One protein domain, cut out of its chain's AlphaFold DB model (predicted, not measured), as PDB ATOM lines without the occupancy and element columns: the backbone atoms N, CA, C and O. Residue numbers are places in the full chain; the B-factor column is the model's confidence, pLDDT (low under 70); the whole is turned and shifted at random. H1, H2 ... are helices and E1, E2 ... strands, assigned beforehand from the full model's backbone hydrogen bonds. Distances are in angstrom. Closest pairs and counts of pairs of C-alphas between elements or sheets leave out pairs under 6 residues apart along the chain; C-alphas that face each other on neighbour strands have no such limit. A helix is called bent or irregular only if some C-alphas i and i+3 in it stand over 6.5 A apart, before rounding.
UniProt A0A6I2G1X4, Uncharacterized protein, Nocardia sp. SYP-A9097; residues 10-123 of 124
ATOM      1  N   PHE A  10      10.193 -49.885 -41.981       91.56
ATOM      2  CA  PHE A  10      11.059 -50.211 -40.856       91.56
ATOM      3  C   PHE A  10      10.240 -50.783 -39.706       91.56
ATOM      4  O   PHE A  10       9.198 -50.233 -39.338       91.56
ATOM      5  N   HIS A  11      10.748 -51.845 -39.089       93.19
ATOM      6  CA  HIS A  11      10.121 -52.486 -37.938       93.19
ATOM      7  C   HIS A  11      11.018 -52.378 -36.706       93.19
ATOM      8  O   HIS A  11      12.097 -52.957 -36.655       93.19
ATOM      9  N   ALA A  12      10.556 -51.656 -35.686       91.25
ATOM     10  CA  ALA A  12      11.299 -51.467 -34.444       91.25
ATOM     11  C   ALA A  12      10.464 -51.841 -33.215       91.25
ATOM     12  O   ALA A  12       9.238 -51.737 -33.220       91.25
ATOM     13  N   SER A  13      11.138 -52.221 -32.130       90.06
ATOM     14  CA  SER A  13      10.507 -52.477 -30.834       90.06
ATOM     15  C   SER A  13      11.193 -51.664 -29.742       90.06
ATOM     16  O   SER A  13      12.422 -51.656 -29.643       90.06
ATOM     17  N   LEU A  14      10.399 -50.970 -28.925       88.12
ATOM     18  CA  LEU A  14      10.864 -50.279 -27.729       88.12
ATOM     19  C   LEU A  14      10.371 -51.037 -26.484       88.12
ATOM     20  O   LEU A  14       9.164 -51.130 -26.271       88.12
ATOM     21  N   PRO A  15      11.276 -51.548 -25.628       77.62
ATOM     22  CA  PRO A  15      10.929 -52.409 -24.490       77.62
ATOM     23  C   PRO A  15      10.267 -51.681 -23.298       77.62
ATOM     24  O   PRO A  15      10.088 -52.283 -22.241       77.62
ATOM     25  N   GLY A  16       9.925 -50.394 -23.429       75.06
ATOM     26  CA  GLY A  16       9.437 -49.555 -22.330       75.06
ATOM     27  C   GLY A  16      10.497 -49.239 -21.258       75.06
ATOM     28  O   GLY A  16      11.705 -49.458 -21.428       75.06
ATOM     29  N   ASN A  17      10.046 -48.694 -20.124       74.94
ATOM     30  CA  ASN A  17      10.849 -48.453 -18.912       74.94
ATOM     31  C   ASN A  17      12.054 -47.506 -19.082       74.94
ATOM     32  O   ASN A  17      13.050 -47.630 -18.365       74.94
ATOM     33  N   ARG A  18      12.000 -46.561 -20.033       75.62
ATOM     34  CA  ARG A  18      13.074 -45.576 -20.303       75.62
ATOM     35  C   ARG A  18      14.406 -46.180 -20.747       75.62
ATOM     36  O   ARG A  18      15.396 -45.447 -20.815       75.62
ATOM     37  N   SER A  19      14.446 -47.475 -21.046       79.25
ATOM     38  CA  SER A  19      15.676 -48.216 -21.343       79.25
ATOM     39  C   SER A  19      16.178 -48.015 -22.774       79.25
ATOM     40  O   SER A  19      17.352 -48.246 -23.053       79.25
ATOM     41  N   ALA A  20      15.329 -47.521 -23.674       86.75
ATOM     42  CA  ALA A  20      15.707 -47.172 -25.033       86.75
ATOM     43  C   ALA A  20      14.849 -46.028 -25.578       86.75
ATOM     44  O   ALA A  20      13.778 -45.718 -25.054       86.75
ATOM     45  N   PHE A  21      15.330 -45.401 -26.642       89.50
ATOM     46  CA  PHE A  21      14.540 -44.516 -27.491       89.50
ATOM     47  C   PHE A  21      14.972 -44.694 -28.937       89.50
ATOM     48  O   PHE A  21      16.038 -45.234 -29.204       89.50
ATOM     49  N   LEU A  22      14.152 -44.252 -29.872       93.00
ATOM     50  CA  LEU A  22      14.391 -44.430 -31.292       93.00
ATOM     51  C   LEU A  22      14.625 -43.080 -31.957       93.00
ATOM     52  O   LEU A  22      14.019 -42.071 -31.593       93.00
ATOM     53  N   LEU A  23      15.518 -43.083 -32.934       93.44
ATOM     54  CA  LEU A  23      15.766 -42.003 -33.868       93.44
ATOM     55  C   LEU A  23      15.435 -42.518 -35.258       93.44
ATOM     56  O   LEU A  23      15.824 -43.626 -35.610       93.44
ATOM     57  N   ALA A  24      14.727 -41.728 -36.045       92.75
ATOM     58  CA  ALA A  24      14.422 -42.086 -37.417       92.75
ATOM     59  C   ALA A  24      14.639 -40.890 -38.330       92.75
ATOM     60  O   ALA A  24      14.339 -39.751 -37.967       92.75
ATOM     61  N   HIS A  25      15.175 -41.183 -39.503       93.50
ATOM     62  CA  HIS A  25      15.267 -40.293 -40.639       93.50
ATOM     63  C   HIS A  25      14.488 -40.967 -41.762       93.50
ATOM     64  O   HIS A  25      15.019 -41.826 -42.456       93.50
ATOM     65  N   LEU A  26      13.200 -40.648 -41.860       89.94
ATOM     66  CA  LEU A  26      12.336 -41.247 -42.869       89.94
ATOM     67  C   LEU A  26      12.388 -40.397 -44.130       89.94
ATOM     68  O   LEU A  26      12.148 -39.188 -44.072       89.94
ATOM     69  N   LEU A  27      12.708 -41.028 -45.251       88.81
ATOM     70  CA  LEU A  27      12.577 -40.442 -46.575       88.81
ATOM     71  C   LEU A  27      11.096 -40.424 -47.002       88.81
ATOM     72  O   LEU A  27      10.277 -41.163 -46.444       88.81
ATOM     73  N   PRO A  28      10.727 -39.596 -47.997       87.25
ATOM     74  CA  PRO A  28       9.348 -39.516 -48.462       87.25
ATOM     75  C   PRO A  28       8.780 -40.887 -48.845       87.25
ATOM     76  O   PRO A  28       9.366 -41.614 -49.645       87.25
ATOM     77  N   GLY A  29       7.617 -41.228 -48.286       83.62
ATOM     78  CA  GLY A  29       6.943 -42.503 -48.535       83.62
ATOM     79  C   GLY A  29       7.424 -43.681 -47.679       83.62
ATOM     80  O   GLY A  29       6.791 -44.737 -47.732       83.62
ATOM     81  N   GLU A  30       8.475 -43.519 -46.872       89.00
ATOM     82  CA  GLU A  30       8.891 -44.530 -45.900       89.00
ATOM     83  C   GLU A  30       7.968 -44.562 -44.680       89.00
ATOM     84  O   GLU A  30       7.381 -43.556 -44.255       89.00
ATOM     85  N   VAL A  31       7.850 -45.753 -44.097       90.12
ATOM     86  CA  VAL A  31       7.004 -46.015 -42.936       90.12
ATOM     87  C   VAL A  31       7.838 -46.655 -41.836       90.12
ATOM     88  O   VAL A  31       8.603 -47.581 -42.069       90.12
ATOM     89  N   LEU A  32       7.649 -46.194 -40.607       91.06
ATOM     90  CA  LEU A  32       8.146 -46.820 -39.394       91.06
ATOM     91  C   LEU A  32       6.975 -47.421 -38.622       91.06
ATOM     92  O   LEU A  32       6.098 -46.714 -38.122       91.06
ATOM     93  N   VAL A  33       7.002 -48.735 -38.459       91.62
ATOM     94  CA  VAL A  33       6.148 -49.463 -37.529       91.62
ATOM     95  C   VAL A  33       6.927 -49.690 -36.238       91.62
ATOM     96  O   VAL A  33       7.947 -50.378 -36.226       91.62
ATOM     97  N   VAL A  34       6.429 -49.135 -35.136       91.06
ATOM     98  CA  VAL A  34       7.018 -49.311 -33.810       91.06
ATOM     99  C   VAL A  34       6.073 -50.090 -32.899       91.06
ATOM    100  O   VAL A  34       4.904 -49.734 -32.729       91.06
ATOM    101  N   GLU A  35       6.579 -51.166 -32.307       90.88
ATOM    102  CA  GLU A  35       5.928 -51.846 -31.191       90.88
ATOM    103  C   GLU A  35       6.414 -51.253 -29.871       90.88
ATOM    104  O   GLU A  35       7.617 -51.102 -29.650       90.88
ATOM    105  N   THR A  36       5.478 -50.896 -28.994       87.31
ATOM    106  CA  THR A  36       5.778 -50.300 -27.689       87.31
ATOM    107  C   THR A  36       5.021 -51.015 -26.580       87.31
ATOM    108  O   THR A  36       4.125 -51.825 -26.841       87.31
ATOM    109  N   SER A  37       5.320 -50.674 -25.326       82.38
ATOM    110  CA  SER A  37       4.568 -51.164 -24.164       82.38
ATOM    111  C   SER A  37       3.066 -50.827 -24.209       82.38
ATOM    112  O   SER A  37       2.264 -51.490 -23.554       82.38
ATOM    113  N   GLN A  38       2.663 -49.840 -25.019       80.56
ATOM    114  CA  GLN A  38       1.271 -49.417 -25.219       80.56
ATOM    115  C   GLN A  38       0.646 -49.942 -26.523       80.56
ATOM    116  O   GLN A  38      -0.482 -49.572 -26.869       80.56
ATOM    117  N   GLY A  39       1.360 -50.805 -27.247       85.00
ATOM    118  CA  GLY A  39       0.917 -51.426 -28.489       85.00
ATOM    119  C   GLY A  39       1.586 -50.856 -29.739       85.00
ATOM    120  O   GLY A  39       2.524 -50.064 -29.689       85.00
ATOM    121  N   ARG A  40       1.093 -51.299 -30.895       90.38
ATOM    122  CA  ARG A  40       1.659 -50.955 -32.202       90.38
ATOM    123  C   ARG A  40       1.281 -49.534 -32.633       90.38
ATOM    124  O   ARG A  40       0.132 -49.097 -32.478       90.38
ATOM    125  N   ARG A  41       2.247 -48.819 -33.212       89.19
ATOM    126  CA  ARG A  41       2.076 -47.505 -33.841       89.19
ATOM    127  C   ARG A  41       2.769 -47.468 -35.192       89.19
ATOM    128  O   ARG A  41       3.810 -48.085 -35.381       89.19
ATOM    129  N   GLU A  42       2.170 -46.733 -36.112       90.25
ATOM    130  CA  GLU A  42       2.698 -46.505 -37.451       90.25
ATOM    131  C   GLU A  42       2.978 -45.013 -37.609       90.25
ATOM    132  O   GLU A  42       2.152 -44.173 -37.244       90.25
ATOM    133  N   LEU A  43       4.177 -44.696 -38.079       87.38
ATOM    134  CA  LEU A  43       4.688 -43.351 -38.273       87.38
ATOM    135  C   LEU A  43       5.187 -43.258 -39.708       87.38
ATOM    136  O   LEU A  43       6.086 -43.991 -40.096       87.38
ATOM    137  N   SER A  44       4.624 -42.351 -40.486       84.12
ATOM    138  CA  SER A  44       5.006 -42.130 -41.878       84.12
ATOM    139  C   SER A  44       5.441 -40.686 -42.104       84.12
ATOM    140  O   SER A  44       5.088 -39.778 -41.327       84.12
ATOM    141  N   ASP A  45       6.201 -40.489 -43.180       73.62
ATOM    142  CA  ASP A  45       6.374 -39.194 -43.829       73.62
ATOM    143  C   ASP A  45       5.477 -39.111 -45.078       73.62
ATOM    144  O   ASP A  45       5.890 -39.397 -46.200       73.62
ATOM    145  N   ASP A  46       4.201 -38.771 -44.862       67.19
ATOM    146  CA  ASP A  46       3.202 -38.595 -45.932       67.19
ATOM    147  C   ASP A  46       3.005 -37.111 -46.331       67.19
ATOM    148  O   ASP A  46       2.091 -36.792 -47.088       67.19
ATOM    149  N   GLY A  47       3.795 -36.186 -45.770       57.00
ATOM    150  CA  GLY A  47       3.412 -34.771 -45.668       57.00
ATOM    151  C   GLY A  47       3.856 -33.859 -46.808       57.00
ATOM    152  O   GLY A  47       3.012 -33.238 -47.444       57.00
ATOM    153  N   ASP A  48       5.164 -33.744 -47.055       63.38
ATOM    154  CA  ASP A  48       5.694 -32.567 -47.771       63.38
ATOM    155  C   ASP A  48       6.812 -32.882 -48.789       63.38
ATOM    156  O   ASP A  48       7.404 -31.967 -49.362       63.38
ATOM    157  N   GLY A  49       7.119 -34.165 -49.032       68.94
ATOM    158  CA  GLY A  49       8.178 -34.576 -49.967       68.94
ATOM    159  C   GLY A  49       9.601 -34.269 -49.481       68.94
ATOM    160  O   GLY A  49      10.533 -34.238 -50.285       68.94
ATOM    161  N   LEU A  50       9.775 -34.029 -48.179       76.56
ATOM    162  CA  LEU A  50      11.058 -33.746 -47.544       76.56
ATOM    163  C   LEU A  50      11.343 -34.785 -46.459       76.56
ATOM    164  O   LEU A  50      10.444 -35.069 -45.677       76.56
ATOM    165  N   PRO A  51      12.588 -35.276 -46.334       82.06
ATOM    166  CA  PRO A  51      12.947 -36.203 -45.273       82.06
ATOM    167  C   PRO A  51      12.613 -35.667 -43.880       82.06
ATOM    168  O   PRO A  51      12.881 -34.506 -43.549       82.06
ATOM    169  N   CYS A  52      12.074 -36.539 -43.038       87.25
ATOM    170  CA  CYS A  52      11.630 -36.203 -41.698       87.25
ATOM    171  C   CYS A  52      12.544 -36.842 -40.656       87.25
ATOM    172  O   CYS A  52      12.739 -38.057 -40.628       87.25
ATOM    173  N   TRP A  53      13.070 -36.018 -39.750       91.31
ATOM    174  CA  TRP A  53      13.781 -36.498 -38.572       91.31
ATOM    175  C   TRP A  53      12.799 -36.653 -37.420       91.31
ATOM    176  O   TRP A  53      12.017 -35.750 -37.135       91.31
ATOM    177  N   MET A  54      12.850 -37.759 -36.694       91.19
ATOM    178  CA  MET A  54      11.991 -37.961 -35.536       91.19
ATOM    179  C   MET A  54      12.704 -38.679 -34.404       91.19
ATOM    180  O   MET A  54      13.611 -39.479 -34.615       91.19
ATOM    181  N   SER A  55      12.266 -38.380 -33.186       91.00
ATOM    182  CA  SER A  55      12.616 -39.149 -31.998       91.00
ATOM    183  C   SER A  55      11.358 -39.769 -31.414       91.00
ATOM    184  O   SER A  55      10.362 -39.062 -31.247       91.00
ATOM    185  N   VAL A  56      11.421 -41.042 -31.045       89.62
ATOM    186  CA  VAL A  56      10.323 -41.781 -30.415       89.62
ATOM    187  C   VAL A  56      10.797 -42.312 -29.067       89.62
ATOM    188  O   VAL A  56      11.871 -42.899 -28.964       89.62
ATOM    189  N   TYR A  57      10.014 -42.086 -28.022       86.12
ATOM    190  CA  TYR A  57      10.342 -42.416 -26.643       86.12
ATOM    191  C   TYR A  57       9.179 -43.168 -26.008       86.12
ATOM    192  O   TYR A  57       8.075 -42.628 -25.939       86.12
ATOM    193  N   ASP A  58       9.430 -44.390 -25.544       83.62
ATOM    194  CA  ASP A  58       8.447 -45.183 -24.809       83.62
ATOM    195  C   ASP A  58       8.776 -45.171 -23.313       83.62
ATOM    196  O   ASP A  58       9.885 -45.515 -22.889       83.62
ATOM    197  N   ASP A  59       7.809 -44.736 -22.516       78.62
ATOM    198  CA  ASP A  59       7.917 -44.596 -21.067       78.62
ATOM    199  C   ASP A  59       6.678 -45.170 -20.381       78.62
ATOM    200  O   ASP A  59       5.661 -45.402 -21.029       78.62
ATOM    201  N   GLU A  60       6.731 -45.325 -19.060       70.06
ATOM    202  CA  GLU A  60       5.587 -45.752 -18.243       70.06
ATOM    203  C   GLU A  60       4.373 -44.816 -18.414       70.06
ATOM    204  O   GLU A  60       3.229 -45.266 -18.419       70.06
ATOM    205  N   ASP A  61       4.628 -43.520 -18.633       71.06
ATOM    206  CA  ASP A  61       3.607 -42.491 -18.888       71.06
ATOM    207  C   ASP A  61       3.082 -42.487 -20.339       71.06
ATOM    208  O   ASP A  61       2.148 -41.753 -20.671       71.06
ATOM    209  N   GLY A  62       3.691 -43.289 -21.217       69.44
ATOM    210  CA  GLY A  62       3.270 -43.517 -22.593       69.44
ATOM    211  C   GLY A  62       4.210 -43.009 -23.681       69.44
ATOM    212  O   GLY A  62       5.228 -42.355 -23.433       69.44
ATOM    213  N   LEU A  63       3.837 -43.336 -24.923       81.50
ATOM    214  CA  LEU A  63       4.635 -43.055 -26.111       81.50
ATOM    215  C   LEU A  63       4.652 -41.559 -26.433       81.50
ATOM    216  O   LEU A  63       3.616 -40.938 -26.680       81.50
ATOM    217  N   ARG A  64       5.851 -40.992 -26.529       84.44
ATOM    218  CA  ARG A  64       6.081 -39.633 -27.017       84.44
ATOM    219  C   ARG A  64       6.861 -39.694 -28.313       84.44
ATOM    220  O   ARG A  64       7.887 -40.360 -28.385       84.44
ATOM    221  N   PHE A  65       6.423 -38.953 -29.320       86.19
ATOM    222  CA  PHE A  65       7.227 -38.728 -30.512       86.19
ATOM    223  C   PHE A  65       7.319 -37.239 -30.813       86.19
ATOM    224  O   PHE A  65       6.395 -36.466 -30.560       86.19
ATOM    225  N   CYS A  66       8.467 -36.831 -31.334       88.38
ATOM    226  CA  CYS A  66       8.719 -35.471 -31.777       88.38
ATOM    227  C   CYS A  66       9.274 -35.523 -33.190       88.38
ATOM    228  O   CYS A  66      10.193 -36.292 -33.464       88.38
ATOM    229  N   ARG A  67       8.703 -34.700 -34.071       89.38
ATOM    230  CA  ARG A  67       9.182 -34.506 -35.436       89.38
ATOM    231  C   ARG A  67      10.054 -33.261 -35.502       89.38
ATOM    232  O   ARG A  67       9.757 -32.235 -34.889       89.38
ATOM    233  N   PHE A  68      11.114 -33.358 -36.279       86.75
ATOM    234  CA  PHE A  68      12.110 -32.337 -36.507       86.75
ATOM    235  C   PHE A  68      12.328 -32.225 -38.013       86.75
ATOM    236  O   PHE A  68      12.519 -33.218 -38.702       86.75
ATOM    237  N   GLY A  69      12.346 -31.000 -38.533       83.88
ATOM    238  CA  GLY A  69      12.641 -30.795 -39.955       83.88
ATOM    239  C   GLY A  69      14.111 -31.034 -40.318       83.88
ATOM    240  O   GLY A  69      14.437 -31.108 -41.492       83.88
ATOM    241  N   THR A  70      15.021 -31.099 -39.339       89.31
ATOM    242  CA  THR A  70      16.456 -31.301 -39.590       89.31
ATOM    243  C   THR A  70      17.135 -32.071 -38.459       89.31
ATOM    244  O   THR A  70      16.773 -31.930 -37.286       89.31
ATOM    245  N   ALA A  71      18.210 -32.780 -38.807       90.25
ATOM    246  CA  ALA A  71      19.162 -33.386 -37.878       90.25
ATOM    247  C   ALA A  71      19.643 -32.408 -36.788       90.25
ATOM    248  O   ALA A  71      19.646 -32.727 -35.599       90.25
ATOM    249  N   ALA A  72      19.996 -31.175 -37.172       90.94
ATOM    250  CA  ALA A  72      20.469 -30.158 -36.234       90.94
ATOM    251  C   ALA A  72      19.406 -29.780 -35.190       90.94
ATOM    252  O   ALA A  72      19.731 -29.583 -34.017       90.94
ATOM    253  N   ARG A  73      18.126 -29.707 -35.584       91.38
ATOM    254  CA  ARG A  73      17.026 -29.442 -34.645       91.38
ATOM    255  C   ARG A  73      16.795 -30.621 -33.711       91.38
ATOM    256  O   ARG A  73      16.574 -30.385 -32.526       91.38
ATOM    257  N   LEU A  74      16.892 -31.850 -34.212       90.38
ATOM    258  CA  LEU A  74      16.803 -33.053 -33.385       90.38
ATOM    259  C   LEU A  74      17.902 -33.063 -32.308       90.38
ATOM    260  O   LEU A  74      17.606 -33.176 -31.117       90.38
ATOM    261  N   VAL A  75      19.162 -32.843 -32.699       89.94
ATOM    262  CA  VAL A  75      20.300 -32.778 -31.762       89.94
ATOM    263  C   VAL A  75      20.161 -31.593 -30.795       89.94
ATOM    264  O   VAL A  75      20.410 -31.732 -29.601       89.94
ATOM    265  N   GLY A  76      19.726 -30.424 -31.270       89.81
ATOM    266  CA  GLY A  76      19.579 -29.227 -30.435       89.81
ATOM    267  C   GLY A  76      18.516 -29.362 -29.337       89.81
ATOM    268  O   GLY A  76      18.742 -28.904 -28.214       89.81
ATOM    269  N   ASN A  77      17.397 -30.030 -29.646       88.25
ATOM    270  CA  ASN A  77      16.304 -30.319 -28.704       88.25
ATOM    271  C   ASN A  77      16.570 -31.547 -27.825       88.25
ATOM    272  O   ASN A  77      15.825 -31.822 -26.884       88.25
ATOM    273  N   THR A  78      17.645 -32.276 -28.105       84.69
ATOM    274  CA  THR A  78      18.103 -33.368 -27.262       84.69
ATOM    275  C   THR A  78      18.816 -32.792 -26.024       84.69
ATOM    276  O   THR A  78      19.674 -31.909 -26.168       84.69
ATOM    277  N   PRO A  79      18.502 -33.273 -24.800       84.12
ATOM    278  CA  PRO A  79      19.214 -32.892 -23.582       84.12
ATOM    279  C   PRO A  79      20.731 -33.003 -23.752       84.12
ATOM    280  O   PRO A  79      21.210 -33.983 -24.316       84.12
ATOM    281  N   GLU A  80      21.492 -32.037 -23.230       84.00
ATOM    282  CA  GLU A  80      22.937 -31.894 -23.482       84.00
ATOM    283  C   GLU A  80      23.727 -33.199 -23.304       84.00
ATOM    284  O   GLU A  80      24.486 -33.598 -24.185       84.00
ATOM    285  N   ARG A  81      23.448 -33.930 -22.221       77.19
ATOM    286  CA  ARG A  81      24.062 -35.229 -21.900       77.19
ATOM    287  C   ARG A  81      23.834 -36.336 -22.939       77.19
ATOM    288  O   ARG A  81      24.551 -37.328 -22.922       77.19
ATOM    289  N   LEU A  82      22.817 -36.209 -23.790       79.75
ATOM    290  CA  LEU A  82      22.474 -37.184 -24.828       79.75
ATOM    291  C   LEU A  82      22.949 -36.729 -26.220       79.75
ATOM    292  O   LEU A  82      22.898 -37.521 -27.156       79.75
ATOM    293  N   ARG A  83      23.423 -35.481 -26.378       87.50
ATOM    294  CA  ARG A  83      23.757 -34.915 -27.697       87.50
ATOM    295  C   ARG A  83      24.841 -35.701 -28.419       87.50
ATOM    296  O   ARG A  83      24.653 -35.991 -29.587       87.50
ATOM    297  N   GLY A  84      25.928 -36.080 -27.743       87.06
ATOM    298  CA  GLY A  84      27.029 -36.832 -28.362       87.06
ATOM    299  C   GLY A  84      26.572 -38.153 -29.004       87.06
ATOM    300  O   GLY A  84      26.740 -38.313 -30.212       87.06
ATOM    301  N   PRO A  85      25.939 -39.063 -28.240       86.44
ATOM    302  CA  PRO A  85      25.401 -40.313 -28.782       86.44
ATOM    303  C   PRO A  85      24.352 -40.099 -29.879       86.44
ATOM    304  O   PRO A  85      24.398 -40.761 -30.910       86.44
ATOM    305  N   VAL A  86      23.458 -39.118 -29.716       88.75
ATOM    306  CA  VAL A  86      22.465 -38.783 -30.750       88.75
ATOM    307  C   VAL A  86      23.129 -38.242 -32.020       88.75
ATOM    308  O   VAL A  86      22.721 -38.605 -33.114       88.75
ATOM    309  N   THR A  87      24.173 -37.417 -31.912       91.31
ATOM    310  CA  THR A  87      24.948 -36.941 -33.067       91.31
ATOM    311  C   THR A  87      25.623 -38.093 -33.809       91.31
ATOM    312  O   THR A  87      25.652 -38.073 -35.037       91.31
ATOM    313  N   ALA A  88      26.134 -39.102 -33.096       90.25
ATOM    314  CA  ALA A  88      26.704 -40.291 -33.724       90.25
ATOM    315  C   ALA A  88      25.644 -41.071 -34.518       90.25
ATOM    316  O   ALA A  88      25.851 -41.332 -35.698       90.25
ATOM    317  N   ALA A  89      24.482 -41.343 -33.918       90.38
ATOM    318  CA  ALA A  89      23.387 -42.031 -34.601       90.38
ATOM    319  C   ALA A  89      22.853 -41.247 -35.807       90.38
ATOM    320  O   ALA A  89      22.651 -41.804 -36.877       90.38
ATOM    321  N   VAL A  90      22.681 -39.931 -35.664       91.25
ATOM    322  CA  VAL A  90      22.252 -39.035 -36.751       91.25
ATOM    323  C   VAL A  90      23.219 -39.066 -37.933       91.25
ATOM    324  O   VAL A  90      22.781 -39.020 -39.078       91.25
ATOM    325  N   ARG A  91      24.528 -39.149 -37.677       91.25
ATOM    326  CA  ARG A  91      25.526 -39.279 -38.743       91.25
ATOM    327  C   ARG A  91      25.366 -40.601 -39.494       91.25
ATOM    328  O   ARG A  91      25.478 -40.617 -40.712       91.25
ATOM    329  N   ASP A  92      25.093 -41.682 -38.778       90.25
ATOM    330  CA  ASP A  92      24.956 -43.004 -39.386       90.25
ATOM    331  C   ASP A  92      23.625 -43.130 -40.165       90.25
ATOM    332  O   ASP A  92      23.577 -43.804 -41.187       90.25
ATOM    333  N   LEU A  93      22.588 -42.380 -39.764       90.50
ATOM    334  CA  LEU A  93      21.269 -42.277 -40.417       90.50
ATOM    335  C   LEU A  93      21.200 -41.294 -41.607       90.50
ATOM    336  O   LEU A  93      20.108 -40.993 -42.090       90.50
ATOM    337  N   HIS A  94      22.323 -40.721 -42.049       84.31
ATOM    338  CA  HIS A  94      22.332 -39.597 -43.000       84.31
ATOM    339  C   HIS A  94      21.552 -39.835 -44.306       84.31
ATOM    340  O   HIS A  94      20.903 -38.904 -44.778       84.31
ATOM    341  N   ASP A  95      21.552 -41.065 -44.822       86.19
ATOM    342  CA  ASP A  95      20.871 -41.456 -46.065       86.19
ATOM    343  C   ASP A  95      19.482 -42.076 -45.832       86.19
ATOM    344  O   ASP A  95      18.892 -42.660 -46.736       86.19
ATOM    345  N   GLY A  96      18.951 -41.936 -44.618       89.38
ATOM    346  CA  GLY A  96      17.678 -42.511 -44.203       89.38
ATOM    347  C   GLY A  96      17.858 -43.697 -43.261       89.38
ATOM    348  O   GLY A  96      18.961 -44.214 -43.062       89.38
ATOM    349  N   GLY A  97      16.757 -44.110 -42.643       91.88
ATOM    350  CA  GLY A  97      16.698 -45.285 -41.788       91.88
ATOM    351  C   GLY A  97      16.294 -44.994 -40.354       91.88
ATOM    352  O   GLY A  97      15.831 -43.908 -39.990       91.88
ATOM    353  N   VAL A  98      16.465 -46.010 -39.514       93.00
ATOM    354  CA  VAL A  98      16.009 -45.991 -38.127       93.00
ATOM    355  C   VAL A  98      17.087 -46.573 -37.220       93.00
ATOM    356  O   VAL A  98      17.727 -47.564 -37.555       93.00
ATOM    357  N   ALA A  99      17.304 -45.950 -36.064       93.06
ATOM    358  CA  ALA A  99      18.245 -46.404 -35.052       93.06
ATOM    359  C   ALA A  99      17.585 -46.454 -33.674       93.06
ATOM    360  O   ALA A  99      16.881 -45.529 -33.265       93.06
ATOM    361  N   ILE A 100      17.860 -47.515 -32.922       91.62
ATOM    362  CA  ILE A 100      17.457 -47.661 -31.526       91.62
ATOM    363  C   ILE A 100      18.645 -47.286 -30.653       91.62
ATOM    364  O   ILE A 100      19.687 -47.929 -30.687       91.62
ATOM    365  N   MET A 101      18.482 -46.240 -29.857       90.19
ATOM    366  CA  MET A 101      19.427 -45.793 -28.846       90.19
ATOM    367  C   MET A 101      19.164 -46.548 -27.544       90.19
ATOM    368  O   MET A 101      18.163 -46.298 -26.863       90.19
ATOM    369  N   HIS A 102      20.079 -47.435 -27.167       85.06
ATOM    370  CA  HIS A 102      20.012 -48.141 -25.893       85.06
ATOM    371  C   HIS A 102      20.572 -47.275 -24.778       85.06
ATOM    372  O   HIS A 102      21.535 -46.526 -24.966       85.06
ATOM    373  N   ARG A 103      19.959 -47.373 -23.602       83.00
ATOM    374  CA  ARG A 103      20.395 -46.676 -22.401       83.00
ATOM    375  C   ARG A 103      20.831 -47.695 -21.368       83.00
ATOM    376  O   ARG A 103      20.186 -48.717 -21.176       83.00
ATOM    377  N   GLU A 104      21.892 -47.366 -20.656       78.81
ATOM    378  CA  GLU A 104      22.380 -48.120 -19.512       78.81
ATOM    379  C   GLU A 104      22.191 -47.296 -18.245       78.81
ATOM    380  O   GLU A 104      22.329 -46.068 -18.250       78.81
ATOM    381  N   GLN A 105      21.862 -47.970 -17.146       78.19
ATOM    382  CA  GLN A 105      21.855 -47.329 -15.842       78.19
ATOM    383  C   GLN A 105      23.292 -47.209 -15.349       78.19
ATOM    384  O   GLN A 105      23.956 -48.208 -15.088       78.19
ATOM    385  N   ALA A 106      23.762 -45.975 -15.203       73.88
ATOM    386  CA  ALA A 106      25.070 -45.689 -14.644       73.88
ATOM    387  C   ALA A 106      24.908 -45.056 -13.253       73.88
ATOM    388  O   ALA A 106      24.125 -44.107 -13.107       73.88
ATOM    389  N   PRO A 107      25.652 -45.527 -12.239       73.50
ATOM    390  CA  PRO A 107      25.673 -44.875 -10.939       73.50
ATOM    391  C   PRO A 107      26.400 -43.528 -11.042       73.50
ATOM    392  O   PRO A 107      27.545 -43.463 -11.491       73.50
ATOM    393  N   HIS A 108      25.748 -42.453 -10.592       68.12
ATOM    394  CA  HIS A 108      26.364 -41.135 -10.397       68.12
ATOM    395  C   HIS A 108      26.123 -40.637  -8.986       68.12
ATOM    396  O   HIS A 108      24.989 -40.396  -8.598       68.12
ATOM    397  N   HIS A 109      27.204 -40.439  -8.232       67.00
ATOM    398  CA  HIS A 109      27.228 -39.921  -6.860       67.00
ATOM    399  C   HIS A 109      26.223 -40.545  -5.865       67.00
ATOM    400  O   HIS A 109      26.648 -41.277  -4.980       67.00
ATOM    401  N   ARG A 110      24.920 -40.267  -5.936       67.75
ATOM    402  CA  ARG A 110      23.879 -40.893  -5.091       67.75
ATOM    403  C   ARG A 110      22.620 -41.297  -5.875       67.75
ATOM    404  O   ARG A 110      21.596 -41.575  -5.259       67.75
ATOM    405  N   SER A 111      22.667 -41.313  -7.207       69.56
ATOM    406  CA  SER A 111      21.534 -41.635  -8.078       69.56
ATOM    407  C   SER A 111      21.908 -42.662  -9.148       69.56
ATOM    408  O   SER A 111      23.070 -42.816  -9.528       69.56
ATOM    409  N   MET A 112      20.888 -43.371  -9.631       72.81
ATOM    410  CA  MET A 112      20.954 -44.181 -10.845       72.81
ATOM    411  C   MET A 112      20.366 -43.357 -11.985       72.81
ATOM    412  O   MET A 112      19.220 -42.914 -11.903       72.81
ATOM    413  N   GLU A 113      21.145 -43.140 -13.043       73.19
ATOM    414  CA  GLU A 113      20.702 -42.375 -14.206       73.19
ATOM    415  C   GLU A 113      20.885 -43.168 -15.494       73.19
ATOM    416  O   GLU A 113      21.900 -43.827 -15.709       73.19
ATOM    417  N   TRP A 114      19.907 -43.056 -16.387       71.38
ATOM    418  CA  TRP A 114      19.948 -43.688 -17.698       71.38
ATOM    419  C   TRP A 114      20.770 -42.865 -18.697       71.38
ATOM    420  O   TRP A 114      20.376 -41.742 -19.052       71.38
ATOM    421  N   ARG A 115      21.845 -43.456 -19.226       72.62
ATOM    422  CA  ARG A 115      22.740 -42.859 -20.224       72.62
ATOM    423  C   ARG A 115      22.716 -43.645 -21.534       72.62
ATOM    424  O   ARG A 115      22.862 -44.857 -21.481       72.62
ATOM    425  N   PRO A 116      22.553 -42.989 -22.691       69.75
ATOM    426  CA  PRO A 116      22.671 -43.650 -23.975       69.75
ATOM    427  C   PRO A 116      24.127 -44.025 -24.213       69.75
ATOM    428  O   PRO A 116      25.007 -43.170 -24.087       69.75
ATOM    429  N   THR A 117      24.367 -45.289 -24.527       70.12
ATOM    430  CA  THR A 117      25.719 -45.830 -24.707       70.12
ATOM    431  C   THR A 117      25.996 -46.154 -26.163       70.12
ATOM    432  O   THR A 117      27.059 -45.807 -26.675       70.12
ATOM    433  N   THR A 118      25.021 -46.744 -26.847       75.81
ATOM    434  CA  THR A 118      25.142 -47.201 -28.232       75.81
ATOM    435  C   THR A 118      23.827 -47.028 -28.983       75.81
ATOM    436  O   THR A 118      22.763 -46.827 -28.386       75.81
ATOM    437  N   HIS A 119      23.907 -47.123 -30.309       83.81
ATOM    438  CA  HIS A 119      22.744 -47.293 -31.164       83.81
ATOM    439  C   HIS A 119      22.865 -48.537 -32.029       83.81
ATOM    440  O   HIS A 119      23.956 -48.905 -32.459       83.81
ATOM    441  N   GLN A 120      21.725 -49.170 -32.272       88.44
ATOM    442  CA  GLN A 120      21.565 -50.268 -33.212       88.44
ATOM    443  C   GLN A 120      20.755 -49.773 -34.410       88.44
ATOM    444  O   GLN A 120      19.684 -49.199 -34.225       88.44
ATOM    445  N   MET A 121      21.244 -50.016 -35.624       90.81
ATOM    446  CA  MET A 121      20.481 -49.748 -36.843       90.81
ATOM    447  C   MET A 121      19.365 -50.782 -36.999       90.81
ATOM    448  O   MET A 121      19.562 -51.969 -36.738       90.81
ATOM    449  N   VAL A 122      18.194 -50.317 -37.409       88.81
ATOM    450  CA  VAL A 122      17.046 -51.154 -37.741       88.81
ATOM    451  C   VAL A 122      17.124 -51.486 -39.224       88.81
ATOM    452  O   VAL A 122      17.243 -50.590 -40.059       88.81
ATOM    453  N   GLU A 123      17.080 -52.775 -39.530       83.94
ATOM    454  CA  GLU A 123      17.055 -53.283 -40.900       83.94
ATOM    455  C   GLU A 123      15.625 -53.215 -41.471       83.94
ATOM    456  O   GLU A 123      14.648 -53.167 -40.714       83.94
TER     457      GLU A 123
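Overview. This is residues 10 to 123 of the 124 residues of an uncharacterized protein of Nocardia sp. SYP-A9097 (UniProt A0A6I2G1X4). A strongly curled sheet of five strands, E6, E5, E2, E7 and E8, has the helices H1 and H2 over one face, while a small sheet of E1, E3 and E4 covers part of the other face, making an uneven sandwich. The long hairpin of E7 and E8 runs out past this body at one end and makes much of the length. The printed part has 114 residues, with two named helices and eight named strands in the order E1 E2 E3 E4 E5 E6 H1 H2 E7 E8; the class is mixed, helices and strands. The large sheet, order E6 E5 E2 E7 E8, is antiparallel, and the small one, order E1 E3 E4, is mixed. The whole is compact by its radius of gyration of the C-alphas, 13.8 A, yet elongated, spanning 48 by 30 by 22 A.

Along the chain. In the large sheet, E6 is residues 64 to 68, E5 52 to 57, E2 20 to 26 with 19.1 A, E7 97 to 108 with 33.1 A, and E8 111 to 122 with 31.5 A from first to last C-alpha. E8 ends at C-alpha 122 (17.046, -51.154, -37.741). H1 is residues 71 to 77, and H2 is residues 80 to 92, 19.5 A long. H2 is irregular: C-alphas 81 and 84 are 7.3 A apart. In the small sheet, E1 is residues 10 to 13, beginning at C-alpha 10 (11.059, -50.211, -40.856), E3 31 to 36 and E4 39 to 44.

Arrangement. The large sheet is twisted, with edge strands E6 and E8. N 55 and O 66, 3.0 A, are within hydrogen-bond range between E5 and E6, a hairpin, as are N 24 and O 54, 2.9 A, between E2 and E5, N 23 and O 99, 2.8 A, between E2 and E7, and N 104 and O 115, 2.8 A, in the hairpin E7 and E8. H1 and H2 are on the same face, two layers, helices on one face of a sheet. H1 has a height over the sheet of 8.9 A, and H2 of 8.0 A. The two touch as a helical hairpin, closest at the C-alphas of Val 75 and Arg 83, 5.7 A, with a shallow tilt of 14 degrees, opposite ways. Every O i to N i+4 pair is within hydrogen-bond range in H1, and 7 of 9 in H2. The two sheets form a sandwich, two sheets face to face, 9.6 A centre to centre where they face each other. E1 and E3 are parallel, with N 12 and O 33 at 3.0 A; E3 and E4 are a hairpin, with N 34 and O 41 at 2.8 A. The closest C-alphas of E1 and E8 are those of Ala 12 and Val 122, 6.6 A. E4 is apart from E7.

Size, cuts and confidence. The two farthest C-alphas, those of Gly 49 and Arg 110, are 48.0 A apart. The printed part has no cut and no long link. Mean pLDDT of the printed part is 84.0, and residues 46 to 49, 62, 108 to 111 and 116 are under 70.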